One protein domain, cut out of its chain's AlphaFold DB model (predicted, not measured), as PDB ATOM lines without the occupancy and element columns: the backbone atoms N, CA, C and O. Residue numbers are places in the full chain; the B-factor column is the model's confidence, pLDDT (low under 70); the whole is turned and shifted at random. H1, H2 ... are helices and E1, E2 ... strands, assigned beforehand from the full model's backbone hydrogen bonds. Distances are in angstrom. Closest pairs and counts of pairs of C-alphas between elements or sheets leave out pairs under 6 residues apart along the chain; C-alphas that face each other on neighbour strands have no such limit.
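What this domain is: This is residues 2 to 157, 222 to 228 and 247 to 283 of the 974 residues of the protein "Hypothetical protein" of Darwinula stevensoni (UniProt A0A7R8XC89). A strongly twisted sheet of five strands has the helix H2 packed along one face, and the long helix H4 runs crosswise to H2. At one end of the longest axis lie H1 and the small sheet of E1 and E4, with E4 packed beside H2; toward the other end lies H3, and the tail at residues 278 to 283 sticks out. The 200 printed residues include five named helices and seven named strands, in the order H1 E1 E2 E3 H2 E4 E5 E6 H3 E7 H4 H5. The large sheet, order E2 E5 E6 E3 E7, is mixed, E1 and E4 are parallel, and the class is mixed, helices and strands. The whole is compact, with a radius of gyration of the C-alphas of 17.6 A and spans of 57 by 42 by 34 A.

Where its parts are: H1 is residues 2 to 12, with C-alpha 2 at (24.573, -15.386, -19.135). E1 is residues 25 to 27, E2 39 to 42 and E3 53 to 58. H2 is residues 65 to 76, 16.0 A long. E4 is residues 86 to 88, E5 99 to 103 and E6 115 to 119. H3, residues 128 to 144, measures 23.8 A, and E7, residues 150 to 157, 20.1 A. H4, residues 247 to 266, measures 28.6 A from C-alpha 247 at (1.754, -6.696, -3.407). H5, residues 277 to 283, ends with C-alpha 283 at (-22.105, -12.459, -46.707).

How they stand to each other: E2 and E5 are parallel, with N 42 and O 102 at 2.8 A. E5 and E6 form a hairpin, antiparallel, with N 101 and O 117 at 2.8 A. E6 and E3 are parallel, with N 116 and O 53 at 2.8 A, as are E3 and E7, with N 154 and O 56 at 2.8 A. E6, H3 and E7 are a split strand-helix-strand unit, two strands running the same way with E3 between them; its crossover is right-handed. H2 is on the sheet at a height of 8.5 A, two layers, a helix on one face, and runs along E6 at 6 degrees on the local plane. H2 and H4 only just touch, with 3 pairs of C-alphas within 8 A, the closest those of Met 72 and Phe 259 at 7.1 A, about perpendicular at 80 degrees. H4 only grazes the sheet, with residue 266. E1 and E4 are parallel, with N 26 and O 86 at 2.9 A. The closest C-alphas of H1 and E1, Met 12 and Tyr 26, are 6.6 A apart. H3 and H5 are close but not clearly touching, His 143 and Glu 277 having the closest C-alphas, 7.7 A apart. In H1, H2, H3 and H4 every O i to N i+4 pair is within hydrogen-bond range; in H5, 2 of 3.

The domain as a whole: The C-alphas farthest apart, of Glu 228 and Lys 282, are 59.1 A apart. Residues 158 to 221 and 229 to 246 are not printed; the C-alpha gaps are 16.9 A and 10.2 A. The links H1 to E1, E1 to E2 and E5 to E6 are long. The mean pLDDT of the printed part is 77.6, and 47 residues are under 70, among them 123 to 131 and 273 to 283.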
ATOM      1  N   GLU A   2      23.514 -16.269 -18.608       72.94
ATOM      2  CA  GLU A   2      24.573 -15.386 -19.135       72.94
ATOM      3  C   GLU A   2      24.195 -14.693 -20.456       72.94
ATOM      4  O   GLU A   2      24.377 -13.487 -20.598       72.94
ATOM      5  N   GLU A   3      23.531 -15.406 -21.369       75.19
ATOM      6  CA  GLU A   3      23.009 -14.843 -22.626       75.19
ATOM      7  C   GLU A   3      22.000 -13.697 -22.402       75.19
ATOM      8  O   GLU A   3      22.003 -12.727 -23.156       75.19
ATOM      9  N   LYS A   4      21.187 -13.764 -21.330       83.81
ATOM     10  CA  LYS A   4      20.264 -12.686 -20.914       83.81
ATOM     11  C   LYS A   4      21.049 -11.428 -20.540       83.81
ATOM     12  O   LYS A   4      20.703 -10.347 -21.006       83.81
ATOM     13  N   LYS A   5      22.116 -11.563 -19.740       83.31
ATOM     14  CA  LYS A   5      22.952 -10.423 -19.325       83.31
ATOM     15  C   LYS A   5      23.618  -9.754 -20.520       83.31
ATOM     16  O   LYS A   5      23.432  -8.559 -20.703       83.31
ATOM     17  N   VAL A   6      24.315 -10.528 -21.359       86.50
ATOM     18  CA  VAL A   6      24.991 -10.009 -22.563       86.50
ATOM     19  C   VAL A   6      23.991  -9.273 -23.456       86.50
ATOM     20  O   VAL A   6      24.250  -8.150 -23.884       86.50
ATOM     21  N   LEU A   7      22.807  -9.856 -23.669       86.00
ATOM     22  CA  LEU A   7      21.724  -9.209 -24.401       86.00
ATOM     23  C   LEU A   7      21.285  -7.880 -23.755       86.00
ATOM     24  O   LEU A   7      21.171  -6.863 -24.440       86.00
ATOM     25  N   HIS A   8      21.009  -7.866 -22.452       91.44
ATOM     26  CA  HIS A   8      20.532  -6.664 -21.762       91.44
ATOM     27  C   HIS A   8      21.601  -5.564 -21.728       91.44
ATOM     28  O   HIS A   8      21.279  -4.400 -21.970       91.44
ATOM     29  N   GLU A   9      22.873  -5.923 -21.552       89.12
ATOM     30  CA  GLU A   9      24.017  -5.016 -21.684       89.12
ATOM     31  C   GLU A   9      24.106  -4.411 -23.092       89.12
ATOM     32  O   GLU A   9      24.218  -3.192 -23.220       89.12
ATOM     33  N   GLU A  10      23.973  -5.206 -24.162       88.12
ATOM     34  CA  GLU A  10      23.942  -4.682 -25.536       88.12
ATOM     35  C   GLU A  10      22.746  -3.752 -25.796       88.12
ATOM     36  O   GLU A  10      22.890  -2.742 -26.492       88.12
ATOM     37  N   LEU A  11      21.578  -4.046 -25.213       89.19
ATOM     38  CA  LEU A  11      20.389  -3.193 -25.306       89.19
ATOM     39  C   LEU A  11      20.539  -1.870 -24.541       89.19
ATOM     40  O   LEU A  11      19.920  -0.880 -24.945       89.19
ATOM     41  N   MET A  12      21.344  -1.826 -23.477       90.75
ATOM     42  CA  MET A  12      21.635  -0.616 -22.694       90.75
ATOM     43  C   MET A  12      22.871   0.157 -23.194       90.75
ATOM     44  O   MET A  12      22.963   1.367 -22.975       90.75
ATOM     45  N   ARG A  13      23.808  -0.502 -23.892       89.06
ATOM     46  CA  ARG A  13      25.112   0.048 -24.308       89.06
ATOM     47  C   ARG A  13      24.982   1.393 -25.030       89.06
ATOM     48  O   ARG A  13      24.343   1.504 -26.075       89.06
ATOM     49  N   GLY A  14      25.647   2.415 -24.487       81.00
ATOM     50  CA  GLY A  14      25.679   3.767 -25.059       81.00
ATOM     51  C   GLY A  14      24.408   4.598 -24.842       81.00
ATOM     52  O   GLY A  14      24.257   5.639 -25.481       81.00
ATOM     53  N   LYS A  15      23.494   4.167 -23.962       83.56
ATOM     54  CA  LYS A  15      22.267   4.896 -23.614       83.56
ATOM     55  C   LYS A  15      22.268   5.334 -22.156       83.56
ATOM     56  O   LYS A  15      22.795   4.648 -21.288       83.56
ATOM     57  N   ASN A  16      21.570   6.432 -21.898       81.50
ATOM     58  CA  ASN A  16      21.174   6.830 -20.552       81.50
ATOM     59  C   ASN A  16      19.734   6.357 -20.281       81.50
ATOM     60  O   ASN A  16      18.930   6.350 -21.222       81.50
ATOM     61  N   PRO A  17      19.383   6.011 -19.030       81.88
ATOM     62  CA  PRO A  17      17.992   5.810 -18.642       81.88
ATOM     63  C   PRO A  17      17.204   7.129 -18.708       81.88
ATOM     64  O   PRO A  17      17.771   8.229 -18.729       81.88
ATOM     65  N   ILE A  18      15.877   7.023 -18.745       72.31
ATOM     66  CA  ILE A  18      14.960   8.167 -18.714       72.31
ATOM     67  C   ILE A  18      15.095   8.885 -17.359       72.31
ATOM     68  O   ILE A  18      14.972   8.269 -16.304       72.31
ATOM     69  N   LYS A  19      15.362  10.197 -17.387       58.12
ATOM     70  CA  LYS A  19      15.509  11.020 -16.174       58.12
ATOM     71  C   LYS A  19      14.167  11.215 -15.461       58.12
ATOM     72  O   LYS A  19      13.159  11.438 -16.126       58.12
ATOM     73  N   GLY A  20      14.195  11.247 -14.126       54.06
ATOM     74  CA  GLY A  20      13.009  11.494 -13.295       54.06
ATOM     75  C   GLY A  20      12.111  10.268 -13.108       54.06
ATOM     76  O   GLY A  20      10.906  10.426 -12.959       54.06
ATOM     77  N   MET A  21      12.692   9.068 -13.165       53.00
ATOM     78  CA  MET A  21      12.041   7.792 -12.870       53.00
ATOM     79  C   MET A  21      12.786   7.131 -11.707       53.00
ATOM     80  O   MET A  21      14.014   7.054 -11.750       53.00
ATOM     81  N   ASP A  22      12.057   6.631 -10.707       55.03
ATOM     82  CA  ASP A  22      12.633   5.979  -9.512       55.03
ATOM     83  C   ASP A  22      13.266   4.608  -9.825       55.03
ATOM     84  O   ASP A  22      14.012   4.047  -9.026       55.03
ATOM     85  N   MET A  23      12.970   4.075 -11.013       71.50
ATOM     86  CA  MET A  23      13.554   2.875 -11.596       71.50
ATOM     87  C   MET A  23      14.277   3.245 -12.908       71.50
ATOM     88  O   MET A  23      13.712   3.985 -13.719       71.50
ATOM     89  N   PRO A  24      15.490   2.726 -13.183       81.69
ATOM     90  CA  PRO A  24      16.178   2.950 -14.455       81.69
ATOM     91  C   PRO A  24      15.422   2.342 -15.648       81.69
ATOM     92  O   PRO A  24      15.347   1.123 -15.803       81.69
ATOM     93  N   ILE A  25      14.872   3.187 -16.525       83.31
ATOM     94  CA  ILE A  25      14.118   2.742 -17.711       83.31
ATOM     95  C   ILE A  25      14.860   3.121 -18.995       83.31
ATOM     96  O   ILE A  25      15.131   4.297 -19.244       83.31
ATOM     97  N   TYR A  26      15.171   2.123 -19.826       86.62
ATOM     98  CA  TYR A  26      15.980   2.266 -21.039       86.62
ATOM     99  C   TYR A  26      15.134   2.124 -22.318       86.62
ATOM    100  O   TYR A  26      14.502   1.086 -22.526       86.62
ATOM    101  N   PRO A  27      15.144   3.107 -23.240       84.56
ATOM    102  CA  PRO A  27      14.401   3.001 -24.493       84.56
ATOM    103  C   PRO A  27      15.023   1.951 -25.424       84.56
ATOM    104  O   PRO A  27      16.228   1.976 -25.711       84.56
ATOM    105  N   LEU A  28      14.202   1.032 -25.935       87.56
ATOM    106  CA  LEU A  28      14.656  -0.031 -26.832       87.56
ATOM    107  C   LEU A  28      15.130   0.527 -28.185       87.56
ATOM    108  O   LEU A  28      14.555   1.493 -28.693       87.56
ATOM    109  N   PRO A  29      16.183  -0.057 -28.792       87.25
ATOM    110  CA  PRO A  29      16.771   0.422 -30.042       87.25
ATOM    111  C   PRO A  29      15.953  -0.034 -31.266       87.25
ATOM    112  O   PRO A  29      16.482  -0.646 -32.188       87.25
ATOM    113  N   PHE A  30      14.648   0.242 -31.269       85.69
ATOM    114  CA  PHE A  30      13.758  -0.104 -32.376       85.69
ATOM    115  C   PHE A  30      14.109   0.697 -33.638       85.69
ATOM    116  O   PHE A  30      14.108   1.935 -33.632       85.69
ATOM    117  N   VAL A  31      14.366  -0.025 -34.730       85.31
ATOM    118  CA  VAL A  31      14.678   0.514 -36.059       85.31
ATOM    119  C   VAL A  31      13.421   0.466 -36.926       85.31
ATOM    120  O   VAL A  31      12.744  -0.561 -36.982       85.31
ATOM    121  N   ALA A  32      13.103   1.564 -37.615       81.31
ATOM    122  CA  ALA A  32      11.982   1.610 -38.552       81.31
ATOM    123  C   ALA A  32      12.275   0.772 -39.809       81.31
ATOM    124  O   ALA A  32      13.360   0.873 -40.384       81.31
ATOM    125  N   ILE A  33      11.305  -0.024 -40.261       76.06
ATOM    126  CA  ILE A  33      11.423  -0.795 -41.505       76.06
ATOM    127  C   ILE A  33      11.146   0.158 -42.676       76.06
ATOM    128  O   ILE A  33      10.055   0.709 -42.810       76.06
ATOM    129  N   THR A  34      12.159   0.383 -43.513       50.84
ATOM    130  CA  THR A  34      12.284   1.553 -44.410       50.84
ATOM    131  C   THR A  34      11.287   1.631 -45.573       50.84
ATOM    132  O   THR A  34      11.339   2.583 -46.350       50.84
ATOM    133  N   SER A  35      10.362   0.678 -45.686       52.19
ATOM    134  CA  SER A  35       9.326   0.599 -46.722       52.19
ATOM    135  C   SER A  35       7.889   0.757 -46.204       52.19
ATOM    136  O   SER A  35       6.958   0.737 -47.009       52.19
ATOM    137  N   THR A  36       7.650   0.885 -44.891       55.00
ATOM    138  CA  THR A  36       6.279   0.952 -44.346       55.00
ATOM    139  C   THR A  36       6.196   1.831 -43.098       55.00
ATOM    140  O   THR A  36       6.871   1.584 -42.100       55.00
ATOM    141  N   ILE A  37       5.327   2.847 -43.127       61.25
ATOM    142  CA  ILE A  37       5.039   3.683 -41.951       61.25
ATOM    143  C   ILE A  37       4.428   2.801 -40.850       61.25
ATOM    144  O   ILE A  37       3.575   1.966 -41.125       61.25
ATOM    145  N   GLY A  38       4.878   2.985 -39.605       72.00
ATOM    146  CA  GLY A  38       4.362   2.262 -38.438       72.00
ATOM    147  C   GLY A  38       5.041   0.920 -38.134       72.00
ATOM    148  O   GLY A  38       4.695   0.305 -37.128       72.00
ATOM    149  N   ARG A  39       6.015   0.460 -38.936       82.25
ATOM    150  CA  ARG A  39       6.726  -0.809 -38.691       82.25
ATOM    151  C   ARG A  39       8.099  -0.619 -38.057       82.25
ATOM    152  O   ARG A  39       8.946   0.087 -38.606       82.25
ATOM    153  N   PHE A  40       8.340  -1.320 -36.954       86.19
ATOM    154  CA  PHE A  40       9.565  -1.247 -36.162       86.19
ATOM    155  C   PHE A  40      10.072  -2.644 -35.809       86.19
ATOM    156  O   PHE A  40       9.288  -3.531 -35.478       86.19
ATOM    157  N   ARG A  41      11.392  -2.833 -35.837       88.75
ATOM    158  CA  ARG A  41      12.047  -4.089 -35.452       88.75
ATOM    159  C   ARG A  41      13.138  -3.882 -34.409       88.75
ATOM    160  O   ARG A  41      13.820  -2.857 -34.412       88.75
ATOM    161  N   LEU A  42      13.296  -4.877 -33.545       90.12
ATOM    162  CA  LEU A  42      14.363  -5.005 -32.566       90.12
ATOM    163  C   LEU A  42      15.200  -6.241 -32.911       90.12
ATOM    164  O   LEU A  42      14.710  -7.370 -32.836       90.12
ATOM    165  N   GLY A  43      16.455  -6.005 -33.294       86.44
ATOM    166  CA  GLY A  43      17.336  -7.020 -33.869       86.44
ATOM    167  C   GLY A  43      17.194  -7.176 -35.386       86.44
ATOM    168  O   GLY A  43      16.338  -6.559 -36.026       86.44
ATOM    169  N   GLU A  44      18.060  -8.016 -35.944       84.44
ATOM    170  CA  GLU A  44      18.017  -8.473 -37.336       84.44
ATOM    171  C   GLU A  44      17.305  -9.828 -37.434       84.44
ATOM    172  O   GLU A  44      17.338 -10.628 -36.496       84.44
ATOM    173  N   ASP A  45      16.695 -10.100 -38.588       80.44
ATOM    174  CA  ASP A  45      16.176 -11.431 -38.901       80.44
ATOM    175  C   ASP A  45      17.354 -12.396 -39.121       80.44
ATOM    176  O   ASP A  45      18.263 -12.112 -39.904       80.44
ATOM    177  N   ARG A  46      17.342 -13.537 -38.424       75.31
ATOM    178  CA  ARG A  46      18.389 -14.566 -38.525       75.31
ATOM    179  C   ARG A  46      18.242 -15.461 -39.760       75.31
ATOM    180  O   ARG A  46      19.133 -16.268 -40.006       75.31
ATOM    181  N   GLN A  47      17.143 -15.341 -40.512       69.25
ATOM    182  CA  GLN A  47      16.805 -16.196 -41.660       69.25
ATOM    183  C   GLN A  47      16.740 -17.695 -41.300       69.25
ATOM    184  O   GLN A  47      16.938 -18.561 -42.149       69.25
ATOM    185  N   ASP A  48      16.411 -18.017 -40.043       68.19
ATOM    186  CA  ASP A  48      16.331 -19.386 -39.505       68.19
ATOM    187  C   ASP A  48      15.044 -20.142 -39.908       68.19
ATOM    188  O   ASP A  48      14.771 -21.238 -39.419       68.19
ATOM    189  N   GLY A  49      14.235 -19.552 -40.794       66.44
ATOM    190  CA  GLY A  49      12.961 -20.093 -41.267       66.44
ATOM    191  C   GLY A  49      11.795 -19.967 -40.278       66.44
ATOM    192  O   GLY A  49      10.665 -20.304 -40.638       66.44
ATOM    193  N   LYS A  50      12.011 -19.465 -39.050       72.56
ATOM    194  CA  LYS A  50      10.943 -19.301 -38.054       72.56
ATOM    195  C   LYS A  50      10.036 -18.121 -38.425       72.56
ATOM    196  O   LYS A  50      10.351 -16.966 -38.148       72.56
ATOM    197  N   GLN A  51       8.860 -18.411 -38.983       79.69
ATOM    198  CA  GLN A  51       7.815 -17.403 -39.211       79.69
ATOM    199  C   GLN A  51       7.498 -16.620 -37.922       79.69
ATOM    200  O   GLN A  51       7.344 -17.215 -36.849       79.69
ATOM    201  N   CYS A  52       7.337 -15.299 -38.034       86.12
ATOM    202  CA  CYS A  52       6.974 -14.434 -36.909       86.12
ATOM    203  C   CYS A  52       5.549 -14.731 -36.407       86.12
ATOM    204  O   CYS A  52       4.630 -14.875 -37.210       86.12
ATOM    205  N   LEU A  53       5.355 -14.769 -35.087       89.31
ATOM    206  CA  LEU A  53       4.033 -14.782 -34.456       89.31
ATOM    207  C   LEU A  53       3.475 -13.353 -34.446       89.31
ATOM    208  O   LEU A  53       3.991 -12.509 -33.717       89.31
ATOM    209  N   ASN A  54       2.448 -13.057 -35.243       87.88
ATOM    210  CA  ASN A  54       1.871 -11.706 -35.313       87.88
ATOM    211  C   ASN A  54       0.603 -11.602 -34.456       87.88
ATOM    212  O   ASN A  54      -0.313 -12.411 -34.609       87.88
ATOM    213  N   ILE A  55       0.564 -10.611 -33.565       89.50
ATOM    214  CA  ILE A  55      -0.412 -10.494 -32.474       89.50
ATOM    215  C   ILE A  55      -1.016  -9.089 -32.503       89.50
ATOM    216  O   ILE A  55      -0.286  -8.106 -32.372       89.50
ATOM    217  N   LEU A  56      -2.334  -8.987 -32.675       87.31
ATOM    218  CA  LEU A  56      -3.063  -7.716 -32.752       87.31
ATOM    219  C   LEU A  56      -3.757  -7.393 -31.424       87.31
ATOM    220  O   LEU A  56      -4.499  -8.225 -30.916       87.31
ATOM    221  N   PHE A  57      -3.546  -6.189 -30.889       87.44
ATOM    222  CA  PHE A  57      -4.157  -5.727 -29.637       87.44
ATOM    223  C   PHE A  57      -5.288  -4.727 -29.919       87.44
ATOM    224  O   PHE A  57      -5.039  -3.642 -30.445       87.44
ATOM    225  N   LEU A  58      -6.517  -5.074 -29.528       85.88
ATOM    226  CA  LEU A  58      -7.739  -4.277 -29.701       85.88
ATOM    227  C   LEU A  58      -8.400  -3.971 -28.346       85.88
ATOM    228  O   LEU A  58      -8.119  -4.623 -27.343       85.88
ATOM    229  N   GLY A  59      -9.242  -2.939 -28.285       82.25
ATOM    230  CA  GLY A  59      -9.889  -2.481 -27.046       82.25
ATOM    231  C   GLY A  59     -10.068  -0.963 -26.992       82.25
ATOM    232  O   GLY A  59      -9.515  -0.240 -27.826       82.25
ATOM    233  N   LEU A  60     -10.783  -0.462 -25.986       76.31
ATOM    234  CA  LEU A  60     -11.034   0.974 -25.803       76.31
ATOM    235  C   LEU A  60      -9.773   1.788 -25.467       76.31
ATOM    236  O   LEU A  60      -8.711   1.267 -25.104       76.31
ATOM    237  N   THR A  61      -9.878   3.107 -25.590       70.69
ATOM    238  CA  THR A  61      -8.939   4.043 -24.963       70.69
ATOM    239  C   THR A  61      -8.963   3.851 -23.443       70.69
ATOM    240  O   THR A  61      -9.988   3.527 -22.857       70.69
ATOM    241  N   GLY A  62      -7.801   3.954 -22.793       66.06
ATOM    242  CA  GLY A  62      -7.668   3.703 -21.352       66.06
ATOM    243  C   GLY A  62      -7.579   2.226 -20.935       66.06
ATOM    244  O   GLY A  62      -7.040   1.962 -19.867       66.06
ATOM    245  N   SER A  63      -7.960   1.250 -21.776       72.44
ATOM    246  CA  SER A  63      -7.998  -0.185 -21.406       72.44
ATOM    247  C   SER A  63      -6.638  -0.869 -21.156       72.44
ATOM    248  O   SER A  63      -6.538  -2.091 -21.116       72.44
ATOM    249  N   GLY A  64      -5.553  -0.110 -21.003       73.69
ATOM    250  CA  GLY A  64      -4.232  -0.633 -20.652       73.69
ATOM    251  C   GLY A  64      -3.403  -1.222 -21.803       73.69
ATOM    252  O   GLY A  64      -2.224  -1.466 -21.573       73.69
ATOM    253  N   LYS A  65      -3.942  -1.376 -23.030       81.38
ATOM    254  CA  LYS A  65      -3.255  -1.952 -24.224       81.38
ATOM    255  C   LYS A  65      -1.748  -1.697 -24.297       81.38
ATOM    256  O   LYS A  65      -0.959  -2.630 -24.367       81.38
ATOM    257  N   SER A  66      -1.332  -0.434 -24.267       75.88
ATOM    258  CA  SER A  66       0.082  -0.103 -24.456       75.88
ATOM    259  C   SER A  66       0.938  -0.360 -23.209       75.88
ATOM    260  O   SER A  66       2.115  -0.644 -23.361       75.88
ATOM    261  N   MET A  67       0.367  -0.335 -21.998       78.25
ATOM    262  CA  MET A  67       1.062  -0.786 -20.779       78.25
ATOM    263  C   MET A  67       1.215  -2.315 -20.771       78.25
ATOM    264  O   MET A  67       2.254  -2.832 -20.371       78.25
ATOM    265  N   LEU A  68       0.208  -3.037 -21.273       86.38
ATOM    266  CA  LEU A  68       0.279  -4.478 -21.511       86.38
ATOM    267  C   LEU A  68       1.382  -4.810 -22.531       86.38
ATOM    268  O   LEU A  68       2.197  -5.687 -22.270       86.38
ATOM    269  N   LEU A  69       1.473  -4.068 -23.639       86.88
ATOM    270  CA  LEU A  69       2.528  -4.229 -24.648       86.88
ATOM    271  C   LEU A  69       3.930  -3.930 -24.087       86.88
ATOM    272  O   LEU A  69       4.865  -4.682 -24.356       86.88
ATOM    273  N   GLU A  70       4.081  -2.880 -23.276       84.31
ATOM    274  CA  GLU A  70       5.326  -2.550 -22.561       84.31
ATOM    275  C   GLU A  70       5.754  -3.681 -21.603       84.31
ATOM    276  O   GLU A  70       6.901  -4.140 -21.637       84.31
ATOM    277  N   ALA A  71       4.820  -4.204 -20.800       87.25
ATOM    278  CA  ALA A  71       5.048  -5.339 -19.904       87.25
ATOM    279  C   ALA A  71       5.401  -6.630 -20.674       87.25
ATOM    280  O   ALA A  71       6.382  -7.303 -20.354       87.25
ATOM    281  N   MET A  72       4.665  -6.944 -21.746       90.62
ATOM    282  CA  MET A  72       4.952  -8.090 -22.618       90.62
ATOM    283  C   MET A  72       6.289  -7.932 -23.357       90.62
ATOM    284  O   MET A  72       6.984  -8.921 -23.564       90.62
ATOM    285  N   GLY A  73       6.702  -6.709 -23.708       90.12
ATOM    286  CA  GLY A  73       8.021  -6.427 -24.282       90.12
ATOM    287  C   GLY A  73       9.164  -6.726 -23.308       90.12
ATOM    288  O   GLY A  73      10.169  -7.317 -23.699       90.12
ATOM    289  N   ASN A  74       8.985  -6.400 -22.024       90.75
ATOM    290  CA  ASN A  74       9.922  -6.781 -20.964       90.75
ATOM    291  C   ASN A  74       9.950  -8.312 -20.764       90.75
ATOM    292  O   ASN A  74      11.031  -8.900 -20.710       90.75
ATOM    293  N   TYR A  75       8.789  -8.978 -20.768       92.00
ATOM    294  CA  TYR A  75       8.691 -10.444 -20.711       92.00
ATOM    295  C   TYR A  75       9.382 -11.147 -21.896       92.00
ATOM    296  O   TYR A  75      10.111 -12.118 -21.695       92.00
ATOM    297  N   VAL A  76       9.194 -10.657 -23.130       92.12
ATOM    298  CA  VAL A  76       9.831 -11.194 -24.354       92.12
ATOM    299  C   VAL A  76      11.354 -11.097 -24.287       92.12
ATOM    300  O   VAL A  76      12.050 -11.952 -24.832       92.12
ATOM    301  N   LEU A  77      11.882 -10.087 -23.600       91.38
ATOM    302  CA  LEU A  77      13.315  -9.925 -23.361       91.38
ATOM    303  C   LEU A  77      13.822 -10.720 -22.144       91.38
ATOM    304  O   LEU A  77      15.018 -10.685 -21.877       91.38
ATOM    305  N   GLY A  78      12.956 -11.434 -21.418       89.12
ATOM    306  CA  GLY A  78      13.328 -12.213 -20.233       89.12
ATOM    307  C   GLY A  78      13.592 -11.371 -18.981       89.12
ATOM    308  O   GLY A  78      14.312 -11.825 -18.097       89.12
ATOM    309  N   VAL A  79      13.056 -10.147 -18.904       88.44
ATOM    310  CA  VAL A  79      13.190  -9.269 -17.725       88.44
ATOM    311  C   VAL A  79      12.359  -9.802 -16.553       88.44
ATOM    312  O   VAL A  79      11.212 -10.228 -16.719       88.44
ATOM    313  N   GLU A  80      12.947  -9.763 -15.363       83.62
ATOM    314  CA  GLU A  80      12.461 -10.356 -14.116       83.62
ATOM    315  C   GLU A  80      12.429  -9.308 -12.990       83.62
ATOM    316  O   GLU A  80      13.068  -8.261 -13.085       83.62
ATOM    317  N   PHE A  81      11.673  -9.566 -11.913       72.12
ATOM    318  CA  PHE A  81      11.412  -8.567 -10.861       72.12
ATOM    319  C   PHE A  81      12.690  -7.924 -10.301       72.12
ATOM    320  O   PHE A  81      12.776  -6.699 -10.230       72.12
ATOM    321  N   GLY A  82      13.681  -8.755  -9.968       72.88
ATOM    322  CA  GLY A  82      14.956  -8.340  -9.383       72.88
ATOM    323  C   GLY A  82      15.988  -7.768 -10.360       72.88
ATOM    324  O   GLY A  82      17.084  -7.439  -9.917       72.88
ATOM    325  N   ASP A  83      15.693  -7.637 -11.661       83.94
ATOM    326  CA  ASP A  83      16.576  -6.870 -12.547       83.94
ATOM    327  C   ASP A  83      16.482  -5.372 -12.168       83.94
ATOM    328  O   ASP A  83      15.368  -4.852 -12.066       83.94
ATOM    329  N   PRO A  84      17.594  -4.632 -11.994       83.44
ATOM    330  CA  PRO A  84      17.574  -3.243 -11.508       83.44
ATOM    331  C   PRO A  84      17.215  -2.204 -12.593       83.44
ATOM    332  O   PRO A  84      17.608  -1.042 -12.515       83.44
ATOM    333  N   TYR A  85      16.506  -2.616 -13.645       86.50
ATOM    334  CA  TYR A  85      16.104  -1.781 -14.779       86.50
ATOM    335  C   TYR A  85      14.906  -2.381 -15.519       86.50
ATOM    336  O   TYR A  85      14.612  -3.573 -15.407       86.50
ATOM    337  N   ARG A  86      14.241  -1.565 -16.344       87.19
ATOM    338  CA  ARG A  86      13.252  -2.020 -17.338       87.19
ATOM    339  C   ARG A  86      13.533  -1.424 -18.707       87.19
ATOM    340  O   ARG A  86      14.229  -0.418 -18.852       87.19
ATOM    341  N   PHE A  87      12.953  -2.040 -19.722       87.94
ATOM    342  CA  PHE A  87      12.980  -1.551 -21.089       87.94
ATOM    343  C   PHE A  87      11.682  -0.827 -21.449       87.94
ATOM    344  O   PHE A  87      10.615  -1.181 -20.955       87.94
ATOM    345  N   GLN A  88      11.780   0.166 -22.336       83.88
ATOM    346  CA  GLN A  88      10.627   0.853 -22.919       83.88
ATOM    347  C   GLN A  88      10.514   0.557 -24.421       83.88
ATOM    348  O   GLN A  88      11.405   0.898 -25.212       83.88
ATOM    349  N   VAL A  89       9.378  -0.003 -24.829       78.62
ATOM    350  CA  VAL A  89       8.890  -0.126 -26.207       78.62
ATOM    351  C   VAL A  89       8.372   1.239 -26.670       78.62
ATOM    352  O   VAL A  89       7.183   1.466 -26.882       78.62
ATOM    353  N   LYS A  90       9.317   2.174 -26.826       65.81
ATOM    354  CA  LYS A  90       9.098   3.552 -27.282       65.81
ATOM    355  C   LYS A  90       8.013   3.624 -28.364       65.81
ATOM    356  O   LYS A  90       8.167   3.026 -29.426       65.81
ATOM    357  N   LYS A  91       6.968   4.428 -28.142       56.28
ATOM    358  CA  LYS A  91       5.984   4.745 -29.188       56.28
ATOM    359  C   LYS A  91       6.611   5.598 -30.291       56.28
ATOM    360  O   LYS A  91       7.289   6.591 -30.019       56.28
ATOM    361  N   TYR A  92       6.349   5.229 -31.544       51.81
ATOM    362  CA  TYR A  92       6.823   5.935 -32.734       51.81
ATOM    363  C   TYR A  92       5.639   6.335 -33.624       51.81
ATOM    364  O   TYR A  92       4.945   5.478 -34.160       51.81
ATOM    365  N   GLY A  93       5.462   7.638 -33.849       48.88
ATOM    366  CA  GLY A  93       4.398   8.182 -34.700       48.88
ATOM    367  C   GLY A  93       3.212   8.764 -33.917       48.88
ATOM    368  O   GLY A  93       3.274   8.870 -32.691       48.88
ATOM    369  N   PRO A  94       2.150   9.208 -34.616       45.97
ATOM    370  CA  PRO A  94       0.944   9.739 -33.986       45.97
ATOM    371  C   PRO A  94       0.215   8.661 -33.180       45.97
ATOM    372  O   PRO A  94       0.141   7.509 -33.593       45.97
ATOM    373  N   THR A  95      -0.430   9.039 -32.077       54.25
ATOM    374  CA  THR A  95      -1.201   8.104 -31.232       54.25
ATOM    375  C   THR A  95      -2.564   7.699 -31.831       54.25
ATOM    376  O   THR A  95      -3.409   7.170 -31.110       54.25
ATOM    377  N   ASN A  96      -2.767   7.939 -33.134       62.94
ATOM    378  CA  ASN A  96      -3.921   7.555 -33.962       62.94
ATOM    379  C   ASN A  96      -3.444   6.729 -35.183       62.94
ATOM    380  O   ASN A  96      -3.977   6.858 -36.281       62.94
ATOM    381  N   THR A  97      -2.367   5.953 -35.051       71.31
ATOM    382  CA  THR A  97      -1.818   5.125 -36.137       71.31
ATOM    383  C   THR A  97      -1.501   3.735 -35.604       71.31
ATOM    384  O   THR A  97      -0.943   3.612 -34.515       71.31
ATOM    385  N   ILE A  98      -1.861   2.695 -36.359       80.81
ATOM    386  CA  ILE A  98      -1.534   1.301 -36.033       80.81
ATOM    387  C   ILE A  98      -0.020   1.111 -36.177       80.81
ATOM    388  O   ILE A  98       0.566   1.508 -37.189       80.81
ATOM    389  N   THR A  99       0.625   0.517 -35.173       84.50
ATOM    390  CA  THR A  99       2.084   0.308 -35.165       84.50
ATOM    391  C   THR A  99       2.444  -1.131 -34.824       84.50
ATOM    392  O   THR A  99       1.801  -1.743 -33.978       84.50
ATOM    393  N   SER A 100       3.465  -1.687 -35.481       87.62
ATOM    394  CA  SER A 100       3.917  -3.066 -35.265       87.62
ATOM    395  C   SER A 100       5.370  -3.119 -34.793       87.62
ATOM    396  O   SER A 100       6.260  -2.610 -35.478       87.62
ATOM    397  N   HIS A 101       5.605  -3.787 -33.668       89.69
ATOM    398  CA  HIS A 101       6.893  -3.942 -33.000       89.69
ATOM    399  C   HIS A 101       7.340  -5.409 -33.056       89.69
ATOM    400  O   HIS A 101       6.823  -6.248 -32.319       89.69
ATOM    401  N   THR A 102       8.289  -5.724 -33.941       91.06
ATOM    402  CA  THR A 102       8.834  -7.080 -34.128       91.06
ATOM    403  C   THR A 102      10.092  -7.296 -33.290       91.06
ATOM    404  O   THR A 102      11.087  -6.592 -33.455       91.06
ATOM    405  N   PHE A 103      10.068  -8.300 -32.421       91.81
ATOM    406  CA  PHE A 103      11.176  -8.739 -31.580       91.81
ATOM    407  C   PHE A 103      11.849  -9.956 -32.231       91.81
ATOM    408  O   PHE A 103      11.439 -11.102 -32.024       91.81
ATOM    409  N   PHE A 104      12.890  -9.711 -33.034       87.12
ATOM    410  CA  PHE A 104      13.810 -10.772 -33.455       87.12
ATOM    411  C   PHE A 104      14.745 -11.124 -32.297       87.12
ATOM    412  O   PHE A 104      14.916 -12.295 -31.957       87.12
ATOM    413  N   THR A 105      15.273 -10.097 -31.635       81.69
ATOM    414  CA  THR A 105      16.010 -10.210 -30.377       81.69
ATOM    415  C   THR A 105      15.041 -10.403 -29.203       81.69
ATOM    416  O   THR A 105      14.170  -9.564 -28.978       81.69
ATOM    417  N   ARG A 106      15.187 -11.521 -28.480       85.12
ATOM    418  CA  ARG A 106      14.272 -12.029 -27.438       85.12
ATOM    419  C   ARG A 106      14.959 -13.109 -26.589       85.12
ATOM    420  O   ARG A 106      15.960 -13.668 -27.032       85.12
ATOM    421  N   ASP A 107      14.380 -13.456 -25.442       82.31
ATOM    422  CA  ASP A 107      14.689 -14.702 -24.733       82.31
ATOM    423  C   ASP A 107      13.936 -15.874 -25.392       82.31
ATOM    424  O   ASP A 107      12.703 -15.950 -25.356       82.31
ATOM    425  N   GLU A 108      14.670 -16.805 -26.008       80.69
ATOM    426  CA  GLU A 108      14.072 -17.942 -26.721       80.69
ATOM    427  C   GLU A 108      13.403 -18.969 -25.789       80.69
ATOM    428  O   GLU A 108      12.555 -19.731 -26.253       80.69
ATOM    429  N   HIS A 109      13.674 -18.933 -24.475       80.69
ATOM    430  CA  HIS A 109      12.939 -19.719 -23.471       80.69
ATOM    431  C   HIS A 109      11.541 -19.140 -23.189       80.69
ATOM    432  O   HIS A 109      10.632 -19.870 -22.792       80.69
ATOM    433  N   ARG A 110      11.358 -17.826 -23.397       82.94
ATOM    434  CA  ARG A 110      10.087 -17.102 -23.204       82.94
ATOM    435  C   ARG A 110       9.255 -17.076 -24.489       82.94
ATOM    436  O   ARG A 110       8.033 -17.209 -24.409       82.94
ATOM    437  N   PHE A 111       9.908 -16.925 -25.647       84.69
ATOM    438  CA  PHE A 111       9.313 -16.955 -26.991       84.69
ATOM    439  C   PHE A 111      10.282 -17.603 -28.015       84.69
ATOM    440  O   PHE A 111      11.194 -16.940 -28.517       84.69
ATOM    441  N   PRO A 112      10.104 -18.886 -28.395       84.94
ATOM    442  CA  PRO A 112      11.064 -19.606 -29.244       84.94
ATOM    443  C   PRO A 112      11.059 -19.169 -30.720       84.94
ATOM    444  O   PRO A 112      12.044 -19.397 -31.431       84.94
ATOM    445  N   ARG A 113       9.994 -18.503 -31.187       87.81
ATOM    446  CA  ARG A 113       9.866 -17.857 -32.513       87.81
ATOM    447  C   ARG A 113       9.874 -16.323 -32.367       87.81
ATOM    448  O   ARG A 113       9.459 -15.842 -31.313       87.81
ATOM    449  N   PRO A 114      10.311 -15.549 -33.385       90.12
ATOM    450  CA  PRO A 114      10.162 -14.092 -33.376       90.12
ATOM    451  C   PRO A 114       8.693 -13.688 -33.197       90.12
ATOM    452  O   PRO A 114       7.797 -14.394 -33.666       90.12
ATOM    453  N   VAL A 115       8.435 -12.555 -32.546       91.94
ATOM    454  CA  VAL A 115       7.071 -12.100 -32.226       91.94
ATOM    455  C   VAL A 115       6.856 -10.644 -32.634       91.94
ATOM    456  O   VAL A 115       7.728  -9.805 -32.425       91.94
ATOM    457  N   THR A 116       5.700 -10.340 -33.221       91.00
ATOM    458  CA  THR A 116       5.283  -8.990 -33.619       91.00
ATOM    459  C   THR A 116       4.046  -8.584 -32.830       91.00
ATOM    460  O   THR A 116       2.968  -9.136 -33.048       91.00
ATOM    461  N   PHE A 117       4.179  -7.584 -31.960       91.19
ATOM    462  CA  PHE A 117       3.037  -6.941 -31.304       91.19
ATOM    463  C   PHE A 117       2.520  -5.788 -32.165       91.19
ATOM    464  O   PHE A 117       3.309  -4.948 -32.592       91.19
ATOM    465  N   ILE A 118       1.215  -5.739 -32.423       87.69
ATOM    466  CA  ILE A 118       0.564  -4.705 -33.234       87.69
ATOM    467  C   ILE A 118      -0.364  -3.890 -32.317       87.69
ATOM    468  O   ILE A 118      -1.444  -4.362 -31.960       87.69
ATOM    469  N   ASP A 119       0.069  -2.688 -31.913       85.38
ATOM    470  CA  ASP A 119      -0.726  -1.731 -31.119       85.38
ATOM    471  C   ASP A 119      -1.678  -0.999 -32.071       85.38
ATOM    472  O   ASP A 119      -1.240  -0.186 -32.897       85.38
ATOM    473  N   ALA A 120      -2.975  -1.288 -31.974       81.06
ATOM    474  CA  ALA A 120      -3.997  -0.440 -32.570       81.06
ATOM    475  C   ALA A 120      -4.335   0.715 -31.605       81.06
ATOM    476  O   ALA A 120      -4.385   0.509 -30.386       81.06
ATOM    477  N   PRO A 121      -4.607   1.933 -32.108       77.12
ATOM    478  CA  PRO A 121      -5.201   2.990 -31.299       77.12
ATOM    479  C   PRO A 121      -6.471   2.507 -30.581       77.12
ATOM    480  O   PRO A 121      -7.169   1.612 -31.050       77.12
ATOM    481  N   GLY A 122      -6.769   3.087 -29.418       70.56
ATOM    482  CA  GLY A 122      -8.049   2.832 -28.764       70.56
ATOM    483  C   GLY A 122      -9.192   3.521 -29.500       70.56
ATOM    484  O   GLY A 122      -9.036   4.668 -29.912       70.56
ATOM    485  N   LEU A 123     -10.325   2.828 -29.601       65.81
ATOM    486  CA  LEU A 123     -11.623   3.439 -29.900       65.81
ATOM    487  C   LEU A 123     -12.067   4.327 -28.718       65.81
ATOM    488  O   LEU A 123     -11.454   4.277 -27.642       65.81
ATOM    489  N   GLN A 124     -13.097   5.149 -28.911       67.12
ATOM    490  CA  GLN A 124     -13.531   6.200 -27.985       67.12
ATOM    491  C   GLN A 124     -12.420   7.228 -27.707       67.12
ATOM    492  O   GLN A 124     -12.156   7.607 -26.565       67.12
ATOM    493  N   LYS A 125     -11.708   7.649 -28.762       53.19
ATOM    494  CA  LYS A 125     -10.625   8.652 -28.658       53.19
ATOM    495  C   LYS A 125     -10.932   9.982 -29.355       53.19
ATOM    496  O   LYS A 125     -10.159  10.933 -29.233       53.19
ATOM    497  N   GLY A 126     -12.029  10.044 -30.098       60.00
ATOM    498  CA  GLY A 126     -12.458  11.219 -30.845       60.00
ATOM    499  C   GLY A 126     -13.962  11.191 -31.067       60.00
ATOM    500  O   GLY A 126     -14.713  10.624 -30.276       60.00
ATOM    501  N   THR A 127     -14.406  11.803 -32.156       61.84
ATOM    502  CA  THR A 127     -15.802  11.728 -32.598       61.84
ATOM    503  C   THR A 127     -16.159  10.321 -33.108       61.84
ATOM    504  O   THR A 127     -15.277   9.610 -33.596       61.84
ATOM    505  N   PRO A 128     -17.451   9.932 -33.138       63.16
ATOM    506  CA  PRO A 128     -17.876   8.661 -33.735       63.16
ATOM    507  C   PRO A 128     -17.410   8.467 -35.188       63.16
ATOM    508  O   PRO A 128     -17.169   7.345 -35.616       63.16
ATOM    509  N   LYS A 129     -17.214   9.557 -35.947       67.06
ATOM    510  CA  LYS A 129     -16.661   9.523 -37.314       67.06
ATOM    511  C   LYS A 129     -15.173   9.148 -37.350       67.06
ATOM    512  O   LYS A 129     -14.727   8.524 -38.309       67.06
ATOM    513  N   GLU A 130     -14.407   9.518 -36.327       68.56
ATOM    514  CA  GLU A 130     -12.995   9.141 -36.194       68.56
ATOM    515  C   GLU A 130     -12.837   7.701 -35.705       68.56
ATOM    516  O   GLU A 130     -11.945   7.008 -36.187       68.56
ATOM    517  N   ASP A 131     -13.726   7.228 -34.828       69.88
ATOM    518  CA  ASP A 131     -13.765   5.819 -34.425       69.88
ATOM    519  C   ASP A 131     -14.226   4.911 -35.579       69.88
ATOM    520  O   ASP A 131     -13.565   3.913 -35.853       69.88
ATOM    521  N   LEU A 132     -15.272   5.282 -36.333       72.88
ATOM    522  CA  LEU A 132     -15.667   4.594 -37.576       72.88
ATOM    523  C   LEU A 132     -14.494   4.494 -38.559       72.88
ATOM    524  O   LEU A 132     -14.221   3.422 -39.098       72.88
ATOM    525  N   LYS A 133     -13.748   5.592 -38.744       79.56
ATOM    526  CA  LYS A 133     -12.537   5.571 -39.564       79.56
ATOM    527  C   LYS A 133     -11.460   4.653 -38.975       79.56
ATOM    528  O   LYS A 133     -10.832   3.927 -39.732       79.56
ATOM    529  N   LEU A 134     -11.234   4.669 -37.662       78.19
ATOM    530  CA  LEU A 134     -10.249   3.801 -37.011       78.19
ATOM    531  C   LEU A 134     -10.598   2.315 -37.187       78.19
ATOM    532  O   LEU A 134      -9.697   1.510 -37.414       78.19
ATOM    533  N   MET A 135     -11.881   1.950 -37.138       75.94
ATOM    534  CA  MET A 135     -12.337   0.586 -37.424       75.94
ATOM    535  C   MET A 135     -12.044   0.190 -38.879       75.94
ATOM    536  O   MET A 135     -11.537  -0.904 -39.114       75.94
ATOM    537  N   GLU A 136     -12.238   1.097 -39.841       77.12
ATOM    538  CA  GLU A 136     -11.881   0.850 -41.246       77.12
ATOM    539  C   GLU A 136     -10.357   0.845 -41.493       77.12
ATOM    540  O   GLU A 136      -9.856  -0.001 -42.229       77.12
ATOM    541  N   ASP A 137      -9.580   1.698 -40.815       80.25
ATOM    542  CA  ASP A 137      -8.108   1.655 -40.834       80.25
ATOM    543  C   ASP A 137      -7.593   0.306 -40.260       80.25
ATOM    544  O   ASP A 137      -6.601  -0.241 -40.753       80.25
ATOM    545  N   ILE A 138      -8.276  -0.273 -39.257       80.19
ATOM    546  CA  ILE A 138      -7.996  -1.614 -38.706       80.19
ATOM    547  C   ILE A 138      -8.397  -2.715 -39.701       80.19
ATOM    548  O   ILE A 138      -7.570  -3.588 -39.982       80.19
ATOM    549  N   ARG A 139      -9.604  -2.654 -40.288       75.75
ATOM    550  CA  ARG A 139     -10.075  -3.583 -41.337       75.75
ATOM    551  C   ARG A 139      -9.088  -3.607 -42.504       75.75
ATOM    552  O   ARG A 139      -8.551  -4.665 -42.837       75.75
ATOM    553  N   THR A 140      -8.760  -2.435 -43.044       78.69
ATOM    554  CA  THR A 140      -7.777  -2.236 -44.114       78.69
ATOM    555  C   THR A 140      -6.396  -2.770 -43.722       78.69
ATOM    556  O   THR A 140      -5.749  -3.430 -44.539       78.69
ATOM    557  N   TYR A 141      -5.928  -2.551 -42.483       79.06
ATOM    558  CA  TYR A 141      -4.647  -3.096 -42.017       79.06
ATOM    559  C   TYR A 141      -4.646  -4.630 -41.990       79.06
ATOM    560  O   TYR A 141      -3.655  -5.235 -42.402       79.06
ATOM    561  N   ILE A 142      -5.730  -5.263 -41.532       75.25
ATOM    562  CA  ILE A 142      -5.871  -6.725 -41.480       75.25
ATOM    563  C   ILE A 142      -5.842  -7.308 -42.903       75.25
ATOM    564  O   ILE A 142      -4.969  -8.124 -43.211       75.25
ATOM    565  N   HIS A 143      -6.702  -6.817 -43.800       72.19
ATOM    566  CA  HIS A 143      -6.834  -7.331 -45.170       72.19
ATOM    567  C   HIS A 143      -5.583  -7.061 -46.020       72.19
ATOM    568  O   HIS A 143      -5.040  -7.980 -46.638       72.19
ATOM    569  N   SER A 144      -5.015  -5.848 -45.958       70.56
ATOM    570  CA  SER A 144      -3.762  -5.505 -46.660       70.56
ATOM    571  C   SER A 144      -2.565  -6.357 -46.221       70.56
ATOM    572  O   SER A 144      -1.568  -6.442 -46.940       70.56
ATOM    573  N   ASN A 145      -2.635  -6.978 -45.038       65.00
ATOM    574  CA  ASN A 145      -1.546  -7.750 -44.447       65.00
ATOM    575  C   ASN A 145      -1.899  -9.220 -44.176       65.00
ATOM    576  O   ASN A 145      -1.162  -9.872 -43.435       65.00
ATOM    577  N   HIS A 146      -2.928  -9.778 -44.831       58.94
ATOM    578  CA  HIS A 146      -3.270 -11.210 -44.755       58.94
ATOM    579  C   HIS A 146      -2.036 -12.117 -44.938       58.94
ATOM    580  O   HIS A 146      -1.855 -13.093 -44.214       58.94
ATOM    581  N   ARG A 147      -1.107 -11.727 -45.827       56.12
ATOM    582  CA  ARG A 147       0.158 -12.437 -46.110       56.12
ATOM    583  C   ARG A 147       1.154 -12.506 -44.951       56.12
ATOM    584  O   ARG A 147       2.088 -13.296 -45.032       56.12
ATOM    585  N   LEU A 148       1.005 -11.687 -43.908       63.00
ATOM    586  CA  LEU A 148       1.803 -11.824 -42.685       63.00
ATOM    587  C   LEU A 148       1.277 -12.955 -41.792       63.00
ATOM    588  O   LEU A 148       2.056 -13.546 -41.050       63.00
ATOM    589  N   GLY A 149      -0.026 -13.241 -41.854       76.00
ATOM    590  CA  GLY A 149      -0.707 -14.182 -40.973       76.00
ATOM    591  C   GLY A 149      -0.817 -13.670 -39.534       76.00
ATOM    592  O   GLY A 149       0.151 -13.706 -38.768       76.00
ATOM    593  N   ILE A 150      -2.008 -13.218 -39.136       82.06
ATOM    594  CA  ILE A 150      -2.306 -12.884 -37.735       82.06
ATOM    595  C   ILE A 150      -2.504 -14.201 -36.979       82.06
ATOM    596  O   ILE A 150      -3.363 -14.991 -37.343       82.06
ATOM    597  N   HIS A 151      -1.684 -14.461 -35.961       84.19
ATOM    598  CA  HIS A 151      -1.716 -15.699 -35.168       84.19
ATOM    599  C   HIS A 151      -2.609 -15.570 -33.919       84.19
ATOM    600  O   HIS A 151      -3.033 -16.577 -33.351       84.19
ATOM    601  N   ALA A 152      -2.884 -14.338 -33.479       85.56
ATOM    602  CA  ALA A 152      -3.884 -14.043 -32.460       85.56
ATOM    603  C   ALA A 152      -4.402 -12.604 -32.575       85.56
ATOM    604  O   ALA A 152      -3.632 -11.674 -32.833       85.56
ATOM    605  N   VAL A 153      -5.687 -12.428 -32.278       83.62
ATOM    606  CA  VAL A 153      -6.266 -11.144 -31.876       83.62
ATOM    607  C   VAL A 153      -6.531 -11.190 -30.375       83.62
ATOM    608  O   VAL A 153      -7.133 -12.137 -29.868       83.62
ATOM    609  N   ILE A 154      -6.051 -10.171 -29.671       87.88
ATOM    610  CA  ILE A 154      -6.241  -9.970 -28.241       87.88
ATOM    611  C   ILE A 154      -7.216  -8.815 -28.039       87.88
ATOM    612  O   ILE A 154      -6.936  -7.686 -28.448       87.88
ATOM    613  N   TYR A 155      -8.317  -9.078 -27.339       88.50
ATOM    614  CA  TYR A 155      -9.138  -8.019 -26.760       88.50
ATOM    615  C   TYR A 155      -8.584  -7.656 -25.383       88.50
ATOM    616  O   TYR A 155      -8.335  -8.535 -24.556       88.50
ATOM    617  N   VAL A 156      -8.373  -6.363 -25.148       86.75
ATOM    618  CA  VAL A 156      -7.821  -5.831 -23.902       86.75
ATOM    619  C   VAL A 156      -8.853  -4.935 -23.229       86.75
ATOM    620  O   VAL A 156      -9.199  -3.867 -23.749       86.75
ATOM    621  N   THR A 157      -9.310  -5.355 -22.053       84.81
ATOM    622  CA  THR A 157     -10.334  -4.683 -21.240       84.81
ATOM    623  C   THR A 157      -9.894  -4.610 -19.779       84.81
ATOM    624  O   THR A 157      -9.060  -5.408 -19.360       84.81
ATOM    625  N   SER A 222       2.700  -3.576 -12.538       74.06
ATOM    626  CA  SER A 222       3.618  -4.308 -11.644       74.06
ATOM    627  C   SER A 222       5.023  -4.493 -12.231       74.06
ATOM    628  O   SER A 222       6.006  -4.463 -11.493       74.06
ATOM    629  N   TYR A 223       5.148  -4.557 -13.564       74.50
ATOM    630  CA  TYR A 223       6.444  -4.574 -14.249       74.50
ATOM    631  C   TYR A 223       7.281  -3.310 -14.007       74.50
ATOM    632  O   TYR A 223       8.488  -3.362 -14.212       74.50
ATOM    633  N   PHE A 224       6.692  -2.200 -13.557       72.88
ATOM    634  CA  PHE A 224       7.371  -0.913 -13.360       72.88
ATOM    635  C   PHE A 224       7.368  -0.437 -11.897       72.88
ATOM    636  O   PHE A 224       7.756   0.696 -11.618       72.88
ATOM    637  N   ALA A 225       6.948  -1.288 -10.956       66.31
ATOM    638  CA  ALA A 225       7.012  -0.994  -9.528       66.31
ATOM    639  C   ALA A 225       8.437  -1.188  -8.979       66.31
ATOM    640  O   ALA A 225       9.104  -2.171  -9.306       66.31
ATOM    641  N   LYS A 226       8.892  -0.264  -8.123       62.97
ATOM    642  CA  LYS A 226      10.154  -0.407  -7.382       62.97
ATOM    643  C   LYS A 226      10.045  -1.577  -6.396       62.97
ATOM    644  O   LYS A 226       8.980  -1.826  -5.839       62.97
ATOM    645  N   LYS A 227      11.158  -2.273  -6.169       58.16
ATOM    646  CA  LYS A 227      11.314  -3.202  -5.049       58.16
ATOM    647  C   LYS A 227      11.410  -2.386  -3.753       58.16
ATOM    648  O   LYS A 227      12.280  -1.524  -3.636       58.16
ATOM    649  N   GLU A 228      10.514  -2.632  -2.806       53.88
ATOM    650  CA  GLU A 228      10.582  -2.028  -1.471       53.88
ATOM    651  C   GLU A 228      11.783  -2.604  -0.689       53.88
ATOM    652  O   GLU A 228      12.130  -3.775  -0.855       53.88
ATOM    653  N   ILE A 247       2.863  -6.690  -2.431       71.25
ATOM    654  CA  ILE A 247       1.754  -6.696  -3.407       71.25
ATOM    655  C   ILE A 247       2.283  -6.575  -4.848       71.25
ATOM    656  O   ILE A 247       1.842  -7.291  -5.747       71.25
ATOM    657  N   ASN A 248       3.285  -5.719  -5.058       73.12
ATOM    658  CA  ASN A 248       3.912  -5.487  -6.356       73.12
ATOM    659  C   ASN A 248       4.624  -6.725  -6.920       73.12
ATOM    660  O   ASN A 248       4.485  -7.018  -8.110       73.12
ATOM    661  N   GLU A 249       5.339  -7.478  -6.082       75.00
ATOM    662  CA  GLU A 249       6.001  -8.719  -6.490       75.00
ATOM    663  C   GLU A 249       4.980  -9.811  -6.838       75.00
ATOM    664  O   GLU A 249       5.137 -10.520  -7.834       75.00
ATOM    665  N   LEU A 250       3.918  -9.946  -6.039       76.88
ATOM    666  CA  LEU A 250       2.898 -10.977  -6.242       76.88
ATOM    667  C   LEU A 250       2.041 -10.704  -7.493       76.88
ATOM    668  O   LEU A 250       1.822 -11.609  -8.302       76.88
ATOM    669  N   LEU A 251       1.642  -9.447  -7.721       78.94
ATOM    670  CA  LEU A 251       0.959  -9.016  -8.948       78.94
ATOM    671  C   LEU A 251       1.840  -9.191 -10.198       78.94
ATOM    672  O   LEU A 251       1.337  -9.555 -11.270       78.94
ATOM    673  N   LEU A 252       3.157  -8.990 -10.067       80.62
ATOM    674  CA  LEU A 252       4.113  -9.252 -11.143       80.62
ATOM    675  C   LEU A 252       4.274 -10.748 -11.418       80.62
ATOM    676  O   LEU A 252       4.306 -11.145 -12.583       80.62
ATOM    677  N   LYS A 253       4.321 -11.591 -10.378       82.38
ATOM    678  CA  LYS A 253       4.311 -13.055 -10.525       82.38
ATOM    679  C   LYS A 253       3.059 -13.505 -11.277       82.38
ATOM    680  O   LYS A 253       3.211 -14.146 -12.314       82.38
ATOM    681  N   MET A 254       1.863 -13.078 -10.857       84.56
ATOM    682  CA  MET A 254       0.602 -13.386 -11.554       84.56
ATOM    683  C   MET A 254       0.641 -12.963 -13.033       84.56
ATOM    684  O   MET A 254       0.387 -13.774 -13.919       84.56
ATOM    685  N   THR A 255       1.040 -11.717 -13.312       86.88
ATOM    686  CA  THR A 255       1.133 -11.192 -14.688       86.88
ATOM    687  C   THR A 255       2.156 -11.977 -15.530       86.88
ATOM    688  O   THR A 255       1.926 -12.251 -16.709       86.88
ATOM    689  N   THR A 256       3.269 -12.404 -14.921       87.75
ATOM    690  CA  THR A 256       4.307 -13.234 -15.558       87.75
ATOM    691  C   THR A 256       3.823 -14.663 -15.830       87.75
ATOM    692  O   THR A 256       4.199 -15.240 -16.853       87.75
ATOM    693  N   GLU A 257       2.988 -15.243 -14.958       88.25
ATOM    694  CA  GLU A 257       2.339 -16.538 -15.205       88.25
ATOM    695  C   GLU A 257       1.395 -16.455 -16.404       88.25
ATOM    696  O   GLU A 257       1.542 -17.240 -17.339       88.25
ATOM    697  N   SER A 258       0.519 -15.449 -16.451       90.56
ATOM    698  CA  SER A 258      -0.398 -15.268 -17.579       90.56
ATOM    699  C   SER A 258       0.331 -15.018 -18.907       90.56
ATOM    700  O   SER A 258      -0.077 -15.549 -19.937       90.56
ATOM    701  N   PHE A 259       1.473 -14.318 -18.910       92.25
ATOM    702  CA  PHE A 259       2.329 -14.218 -20.104       92.25
ATOM    703  C   PHE A 259       3.000 -15.553 -20.491       92.25
ATOM    704  O   PHE A 259       3.200 -15.821 -21.680       92.25
ATOM    705  N   LYS A 260       3.329 -16.409 -19.515       91.12
ATOM    706  CA  LYS A 260       3.902 -17.753 -19.723       91.12
ATOM    707  C   LYS A 260       2.868 -18.739 -20.267       91.12
ATOM    708  O   LYS A 260       3.202 -19.549 -21.131       91.12
ATOM    709  N   GLU A 261       1.629 -18.651 -19.802       90.69
ATOM    710  CA  GLU A 261       0.489 -19.442 -20.277       90.69
ATOM    711  C   GLU A 261       0.072 -18.996 -21.685       90.69
ATOM    712  O   GLU A 261       0.107 -19.809 -22.611       90.69
ATOM    713  N   PHE A 262      -0.130 -17.692 -21.901       91.38
ATOM    714  CA  PHE A 262      -0.373 -17.117 -23.227       91.38
ATOM    715  C   PHE A 262       0.713 -17.492 -24.253       91.38
ATOM    716  O   PHE A 262       0.392 -17.945 -25.354       91.38
ATOM    717  N   SER A 263       2.002 -17.361 -23.902       90.69
ATOM    718  CA  SER A 263       3.101 -17.729 -24.809       90.69
ATOM    719  C   SER A 263       3.051 -19.214 -25.186       90.69
ATOM    720  O   SER A 263       3.195 -19.547 -26.366       90.69
ATOM    721  N   LYS A 264       2.785 -20.110 -24.220       89.69
ATOM    722  CA  LYS A 264       2.603 -21.553 -24.465       89.69
ATOM    723  C   LYS A 264       1.406 -21.850 -25.368       89.69
ATOM    724  O   LYS A 264       1.503 -22.777 -26.175       89.69
ATOM    725  N   ALA A 265       0.298 -21.125 -25.218       87.94
ATOM    726  CA  ALA A 265      -0.893 -21.304 -26.041       87.94
ATOM    727  C   ALA A 265      -0.594 -20.923 -27.501       87.94
ATOM    728  O   ALA A 265      -0.641 -21.779 -28.389       87.94
ATOM    729  N   ILE A 266      -0.148 -19.683 -27.732       87.19
ATOM    730  CA  ILE A 266       0.014 -19.128 -29.083       87.19
ATOM    731  C   ILE A 266       1.116 -19.798 -29.922       87.19
ATOM    732  O   ILE A 266       1.051 -19.734 -31.149       87.19
ATOM    733  N   GLN A 267       2.087 -20.513 -29.326       84.62
ATOM    734  CA  GLN A 267       3.077 -21.284 -30.110       84.62
ATOM    735  C   GLN A 267       2.433 -22.292 -31.081       84.62
ATOM    736  O   GLN A 267       3.066 -22.661 -32.073       84.62
ATOM    737  N   ARG A 268       1.210 -22.761 -30.791       81.12
ATOM    738  CA  ARG A 268       0.483 -23.752 -31.604       81.12
ATOM    739  C   ARG A 268      -0.479 -23.134 -32.620       81.12
ATOM    740  O   ARG A 268      -0.987 -23.867 -33.467       81.12
ATOM    741  N   ASN A 269      -0.729 -21.826 -32.561       82.50
ATOM    742  CA  ASN A 269      -1.697 -21.182 -33.441       82.50
ATOM    743  C   ASN A 269      -1.180 -21.150 -34.880       82.50
ATOM    744  O   ASN A 269      -0.067 -20.691 -35.153       82.50
ATOM    745  N   GLN A 270      -2.026 -21.589 -35.807       80.12
ATOM    746  CA  GLN A 270      -1.880 -21.235 -37.214       80.12
ATOM    747  C   GLN A 270      -2.378 -19.794 -37.428       80.12
ATOM    748  O   GLN A 270      -3.155 -19.289 -36.615       80.12
ATOM    749  N   PRO A 271      -1.963 -19.121 -38.513       79.62
ATOM    750  CA  PRO A 271      -2.599 -17.886 -38.946       79.62
ATOM    751  C   PRO A 271      -4.118 -18.030 -39.095       79.62
ATOM    752  O   PRO A 271      -4.598 -18.960 -39.750       79.62
ATOM    753  N   ILE A 272      -4.853 -17.072 -38.531       75.50
ATOM    754  CA  ILE A 272      -6.291 -16.897 -38.736       75.50
ATOM    755  C   ILE A 272      -6.532 -16.743 -40.240       75.50
ATOM    756  O   ILE A 272      -5.914 -15.896 -40.890       75.50
ATOM    757  N   GLN A 273      -7.426 -17.568 -40.784       69.31
ATOM    758  CA  GLN A 273      -7.907 -17.407 -42.150       69.31
ATOM    759  C   GLN A 273      -8.885 -16.231 -42.157       69.31
ATOM    760  O   GLN A 273      -9.989 -16.333 -41.631       69.31
ATOM    761  N   ILE A 274      -8.440 -15.099 -42.696       65.00
ATOM    762  CA  ILE A 274      -9.286 -13.931 -42.951       65.00
ATOM    763  C   ILE A 274      -9.982 -14.202 -44.295       65.00
ATOM    764  O   ILE A 274      -9.259 -14.467 -45.261       65.00
ATOM    765  N   PRO A 275     -11.325 -14.181 -44.383       60.88
ATOM    766  CA  PRO A 275     -12.023 -14.388 -45.650       60.88
ATOM    767  C   PRO A 275     -11.639 -13.329 -46.691       60.88
ATOM    768  O   PRO A 275     -11.270 -12.205 -46.348       60.88
ATOM    769  N   ASP A 276     -11.731 -13.673 -47.977       60.69
ATOM    770  CA  ASP A 276     -11.456 -12.720 -49.056       60.69
ATOM    771  C   ASP A 276     -12.512 -11.592 -49.018       60.69
ATOM    772  O   ASP A 276     -13.689 -11.853 -48.758       60.69
ATOM    773  N   GLU A 277     -12.145 -10.340 -49.321       57.28
ATOM    774  CA  GLU A 277     -13.064  -9.176 -49.236       57.28
ATOM    775  C   GLU A 277     -14.385  -9.422 -49.998       57.28
ATOM    776  O   GLU A 277     -15.470  -9.079 -49.536       57.28
ATOM    777  N   LYS A 278     -14.296 -10.131 -51.132       56.53
ATOM    778  CA  LYS A 278     -15.412 -10.517 -52.019       56.53
ATOM    779  C   LYS A 278     -16.259 -11.683 -51.510       56.53
ATOM    780  O   LYS A 278     -17.170 -12.126 -52.213       56.53
ATOM    781  N   GLU A 279     -15.904 -12.288 -50.390       58.53
ATOM    782  CA  GLU A 279     -16.727 -13.266 -49.681       58.53
ATOM    783  C   GLU A 279     -17.443 -12.566 -48.529       58.53
ATOM    784  O   GLU A 279     -18.655 -12.713 -48.421       58.53
ATOM    785  N   ILE A 280     -16.753 -11.669 -47.814       58.38
ATOM    786  CA  ILE A 280     -17.366 -10.799 -46.799       58.38
ATOM    787  C   ILE A 280     -18.450  -9.898 -47.420       58.38
ATOM    788  O   ILE A 280     -19.579  -9.909 -46.943       58.38
ATOM    789  N   GLU A 281     -18.179  -9.223 -48.548       54.66
ATOM    790  CA  GLU A 281     -19.194  -8.445 -49.289       54.66
ATOM    791  C   GLU A 281     -20.424  -9.292 -49.668       54.66
ATOM    792  O   GLU A 281     -21.553  -8.800 -49.659       54.66
ATOM    793  N   LYS A 282     -20.235 -10.578 -50.009       55.66
ATOM    794  CA  LYS A 282     -21.352 -11.478 -50.340       55.66
ATOM    795  C   LYS A 282     -22.125 -11.895 -49.099       55.66
ATOM    796  O   LYS A 282     -23.342 -12.011 -49.192       55.66
ATOM    797  N   GLU A 283     -21.453 -12.136 -47.977       55.12
ATOM    798  CA  GLU A 283     -22.105 -12.459 -46.707       55.12
ATOM    799  C   GLU A 283     -22.905 -11.271 -46.166       55.12
ATOM    800  O   GLU A 283     -24.075 -11.441 -45.835       55.12
TER     801      GLU A 283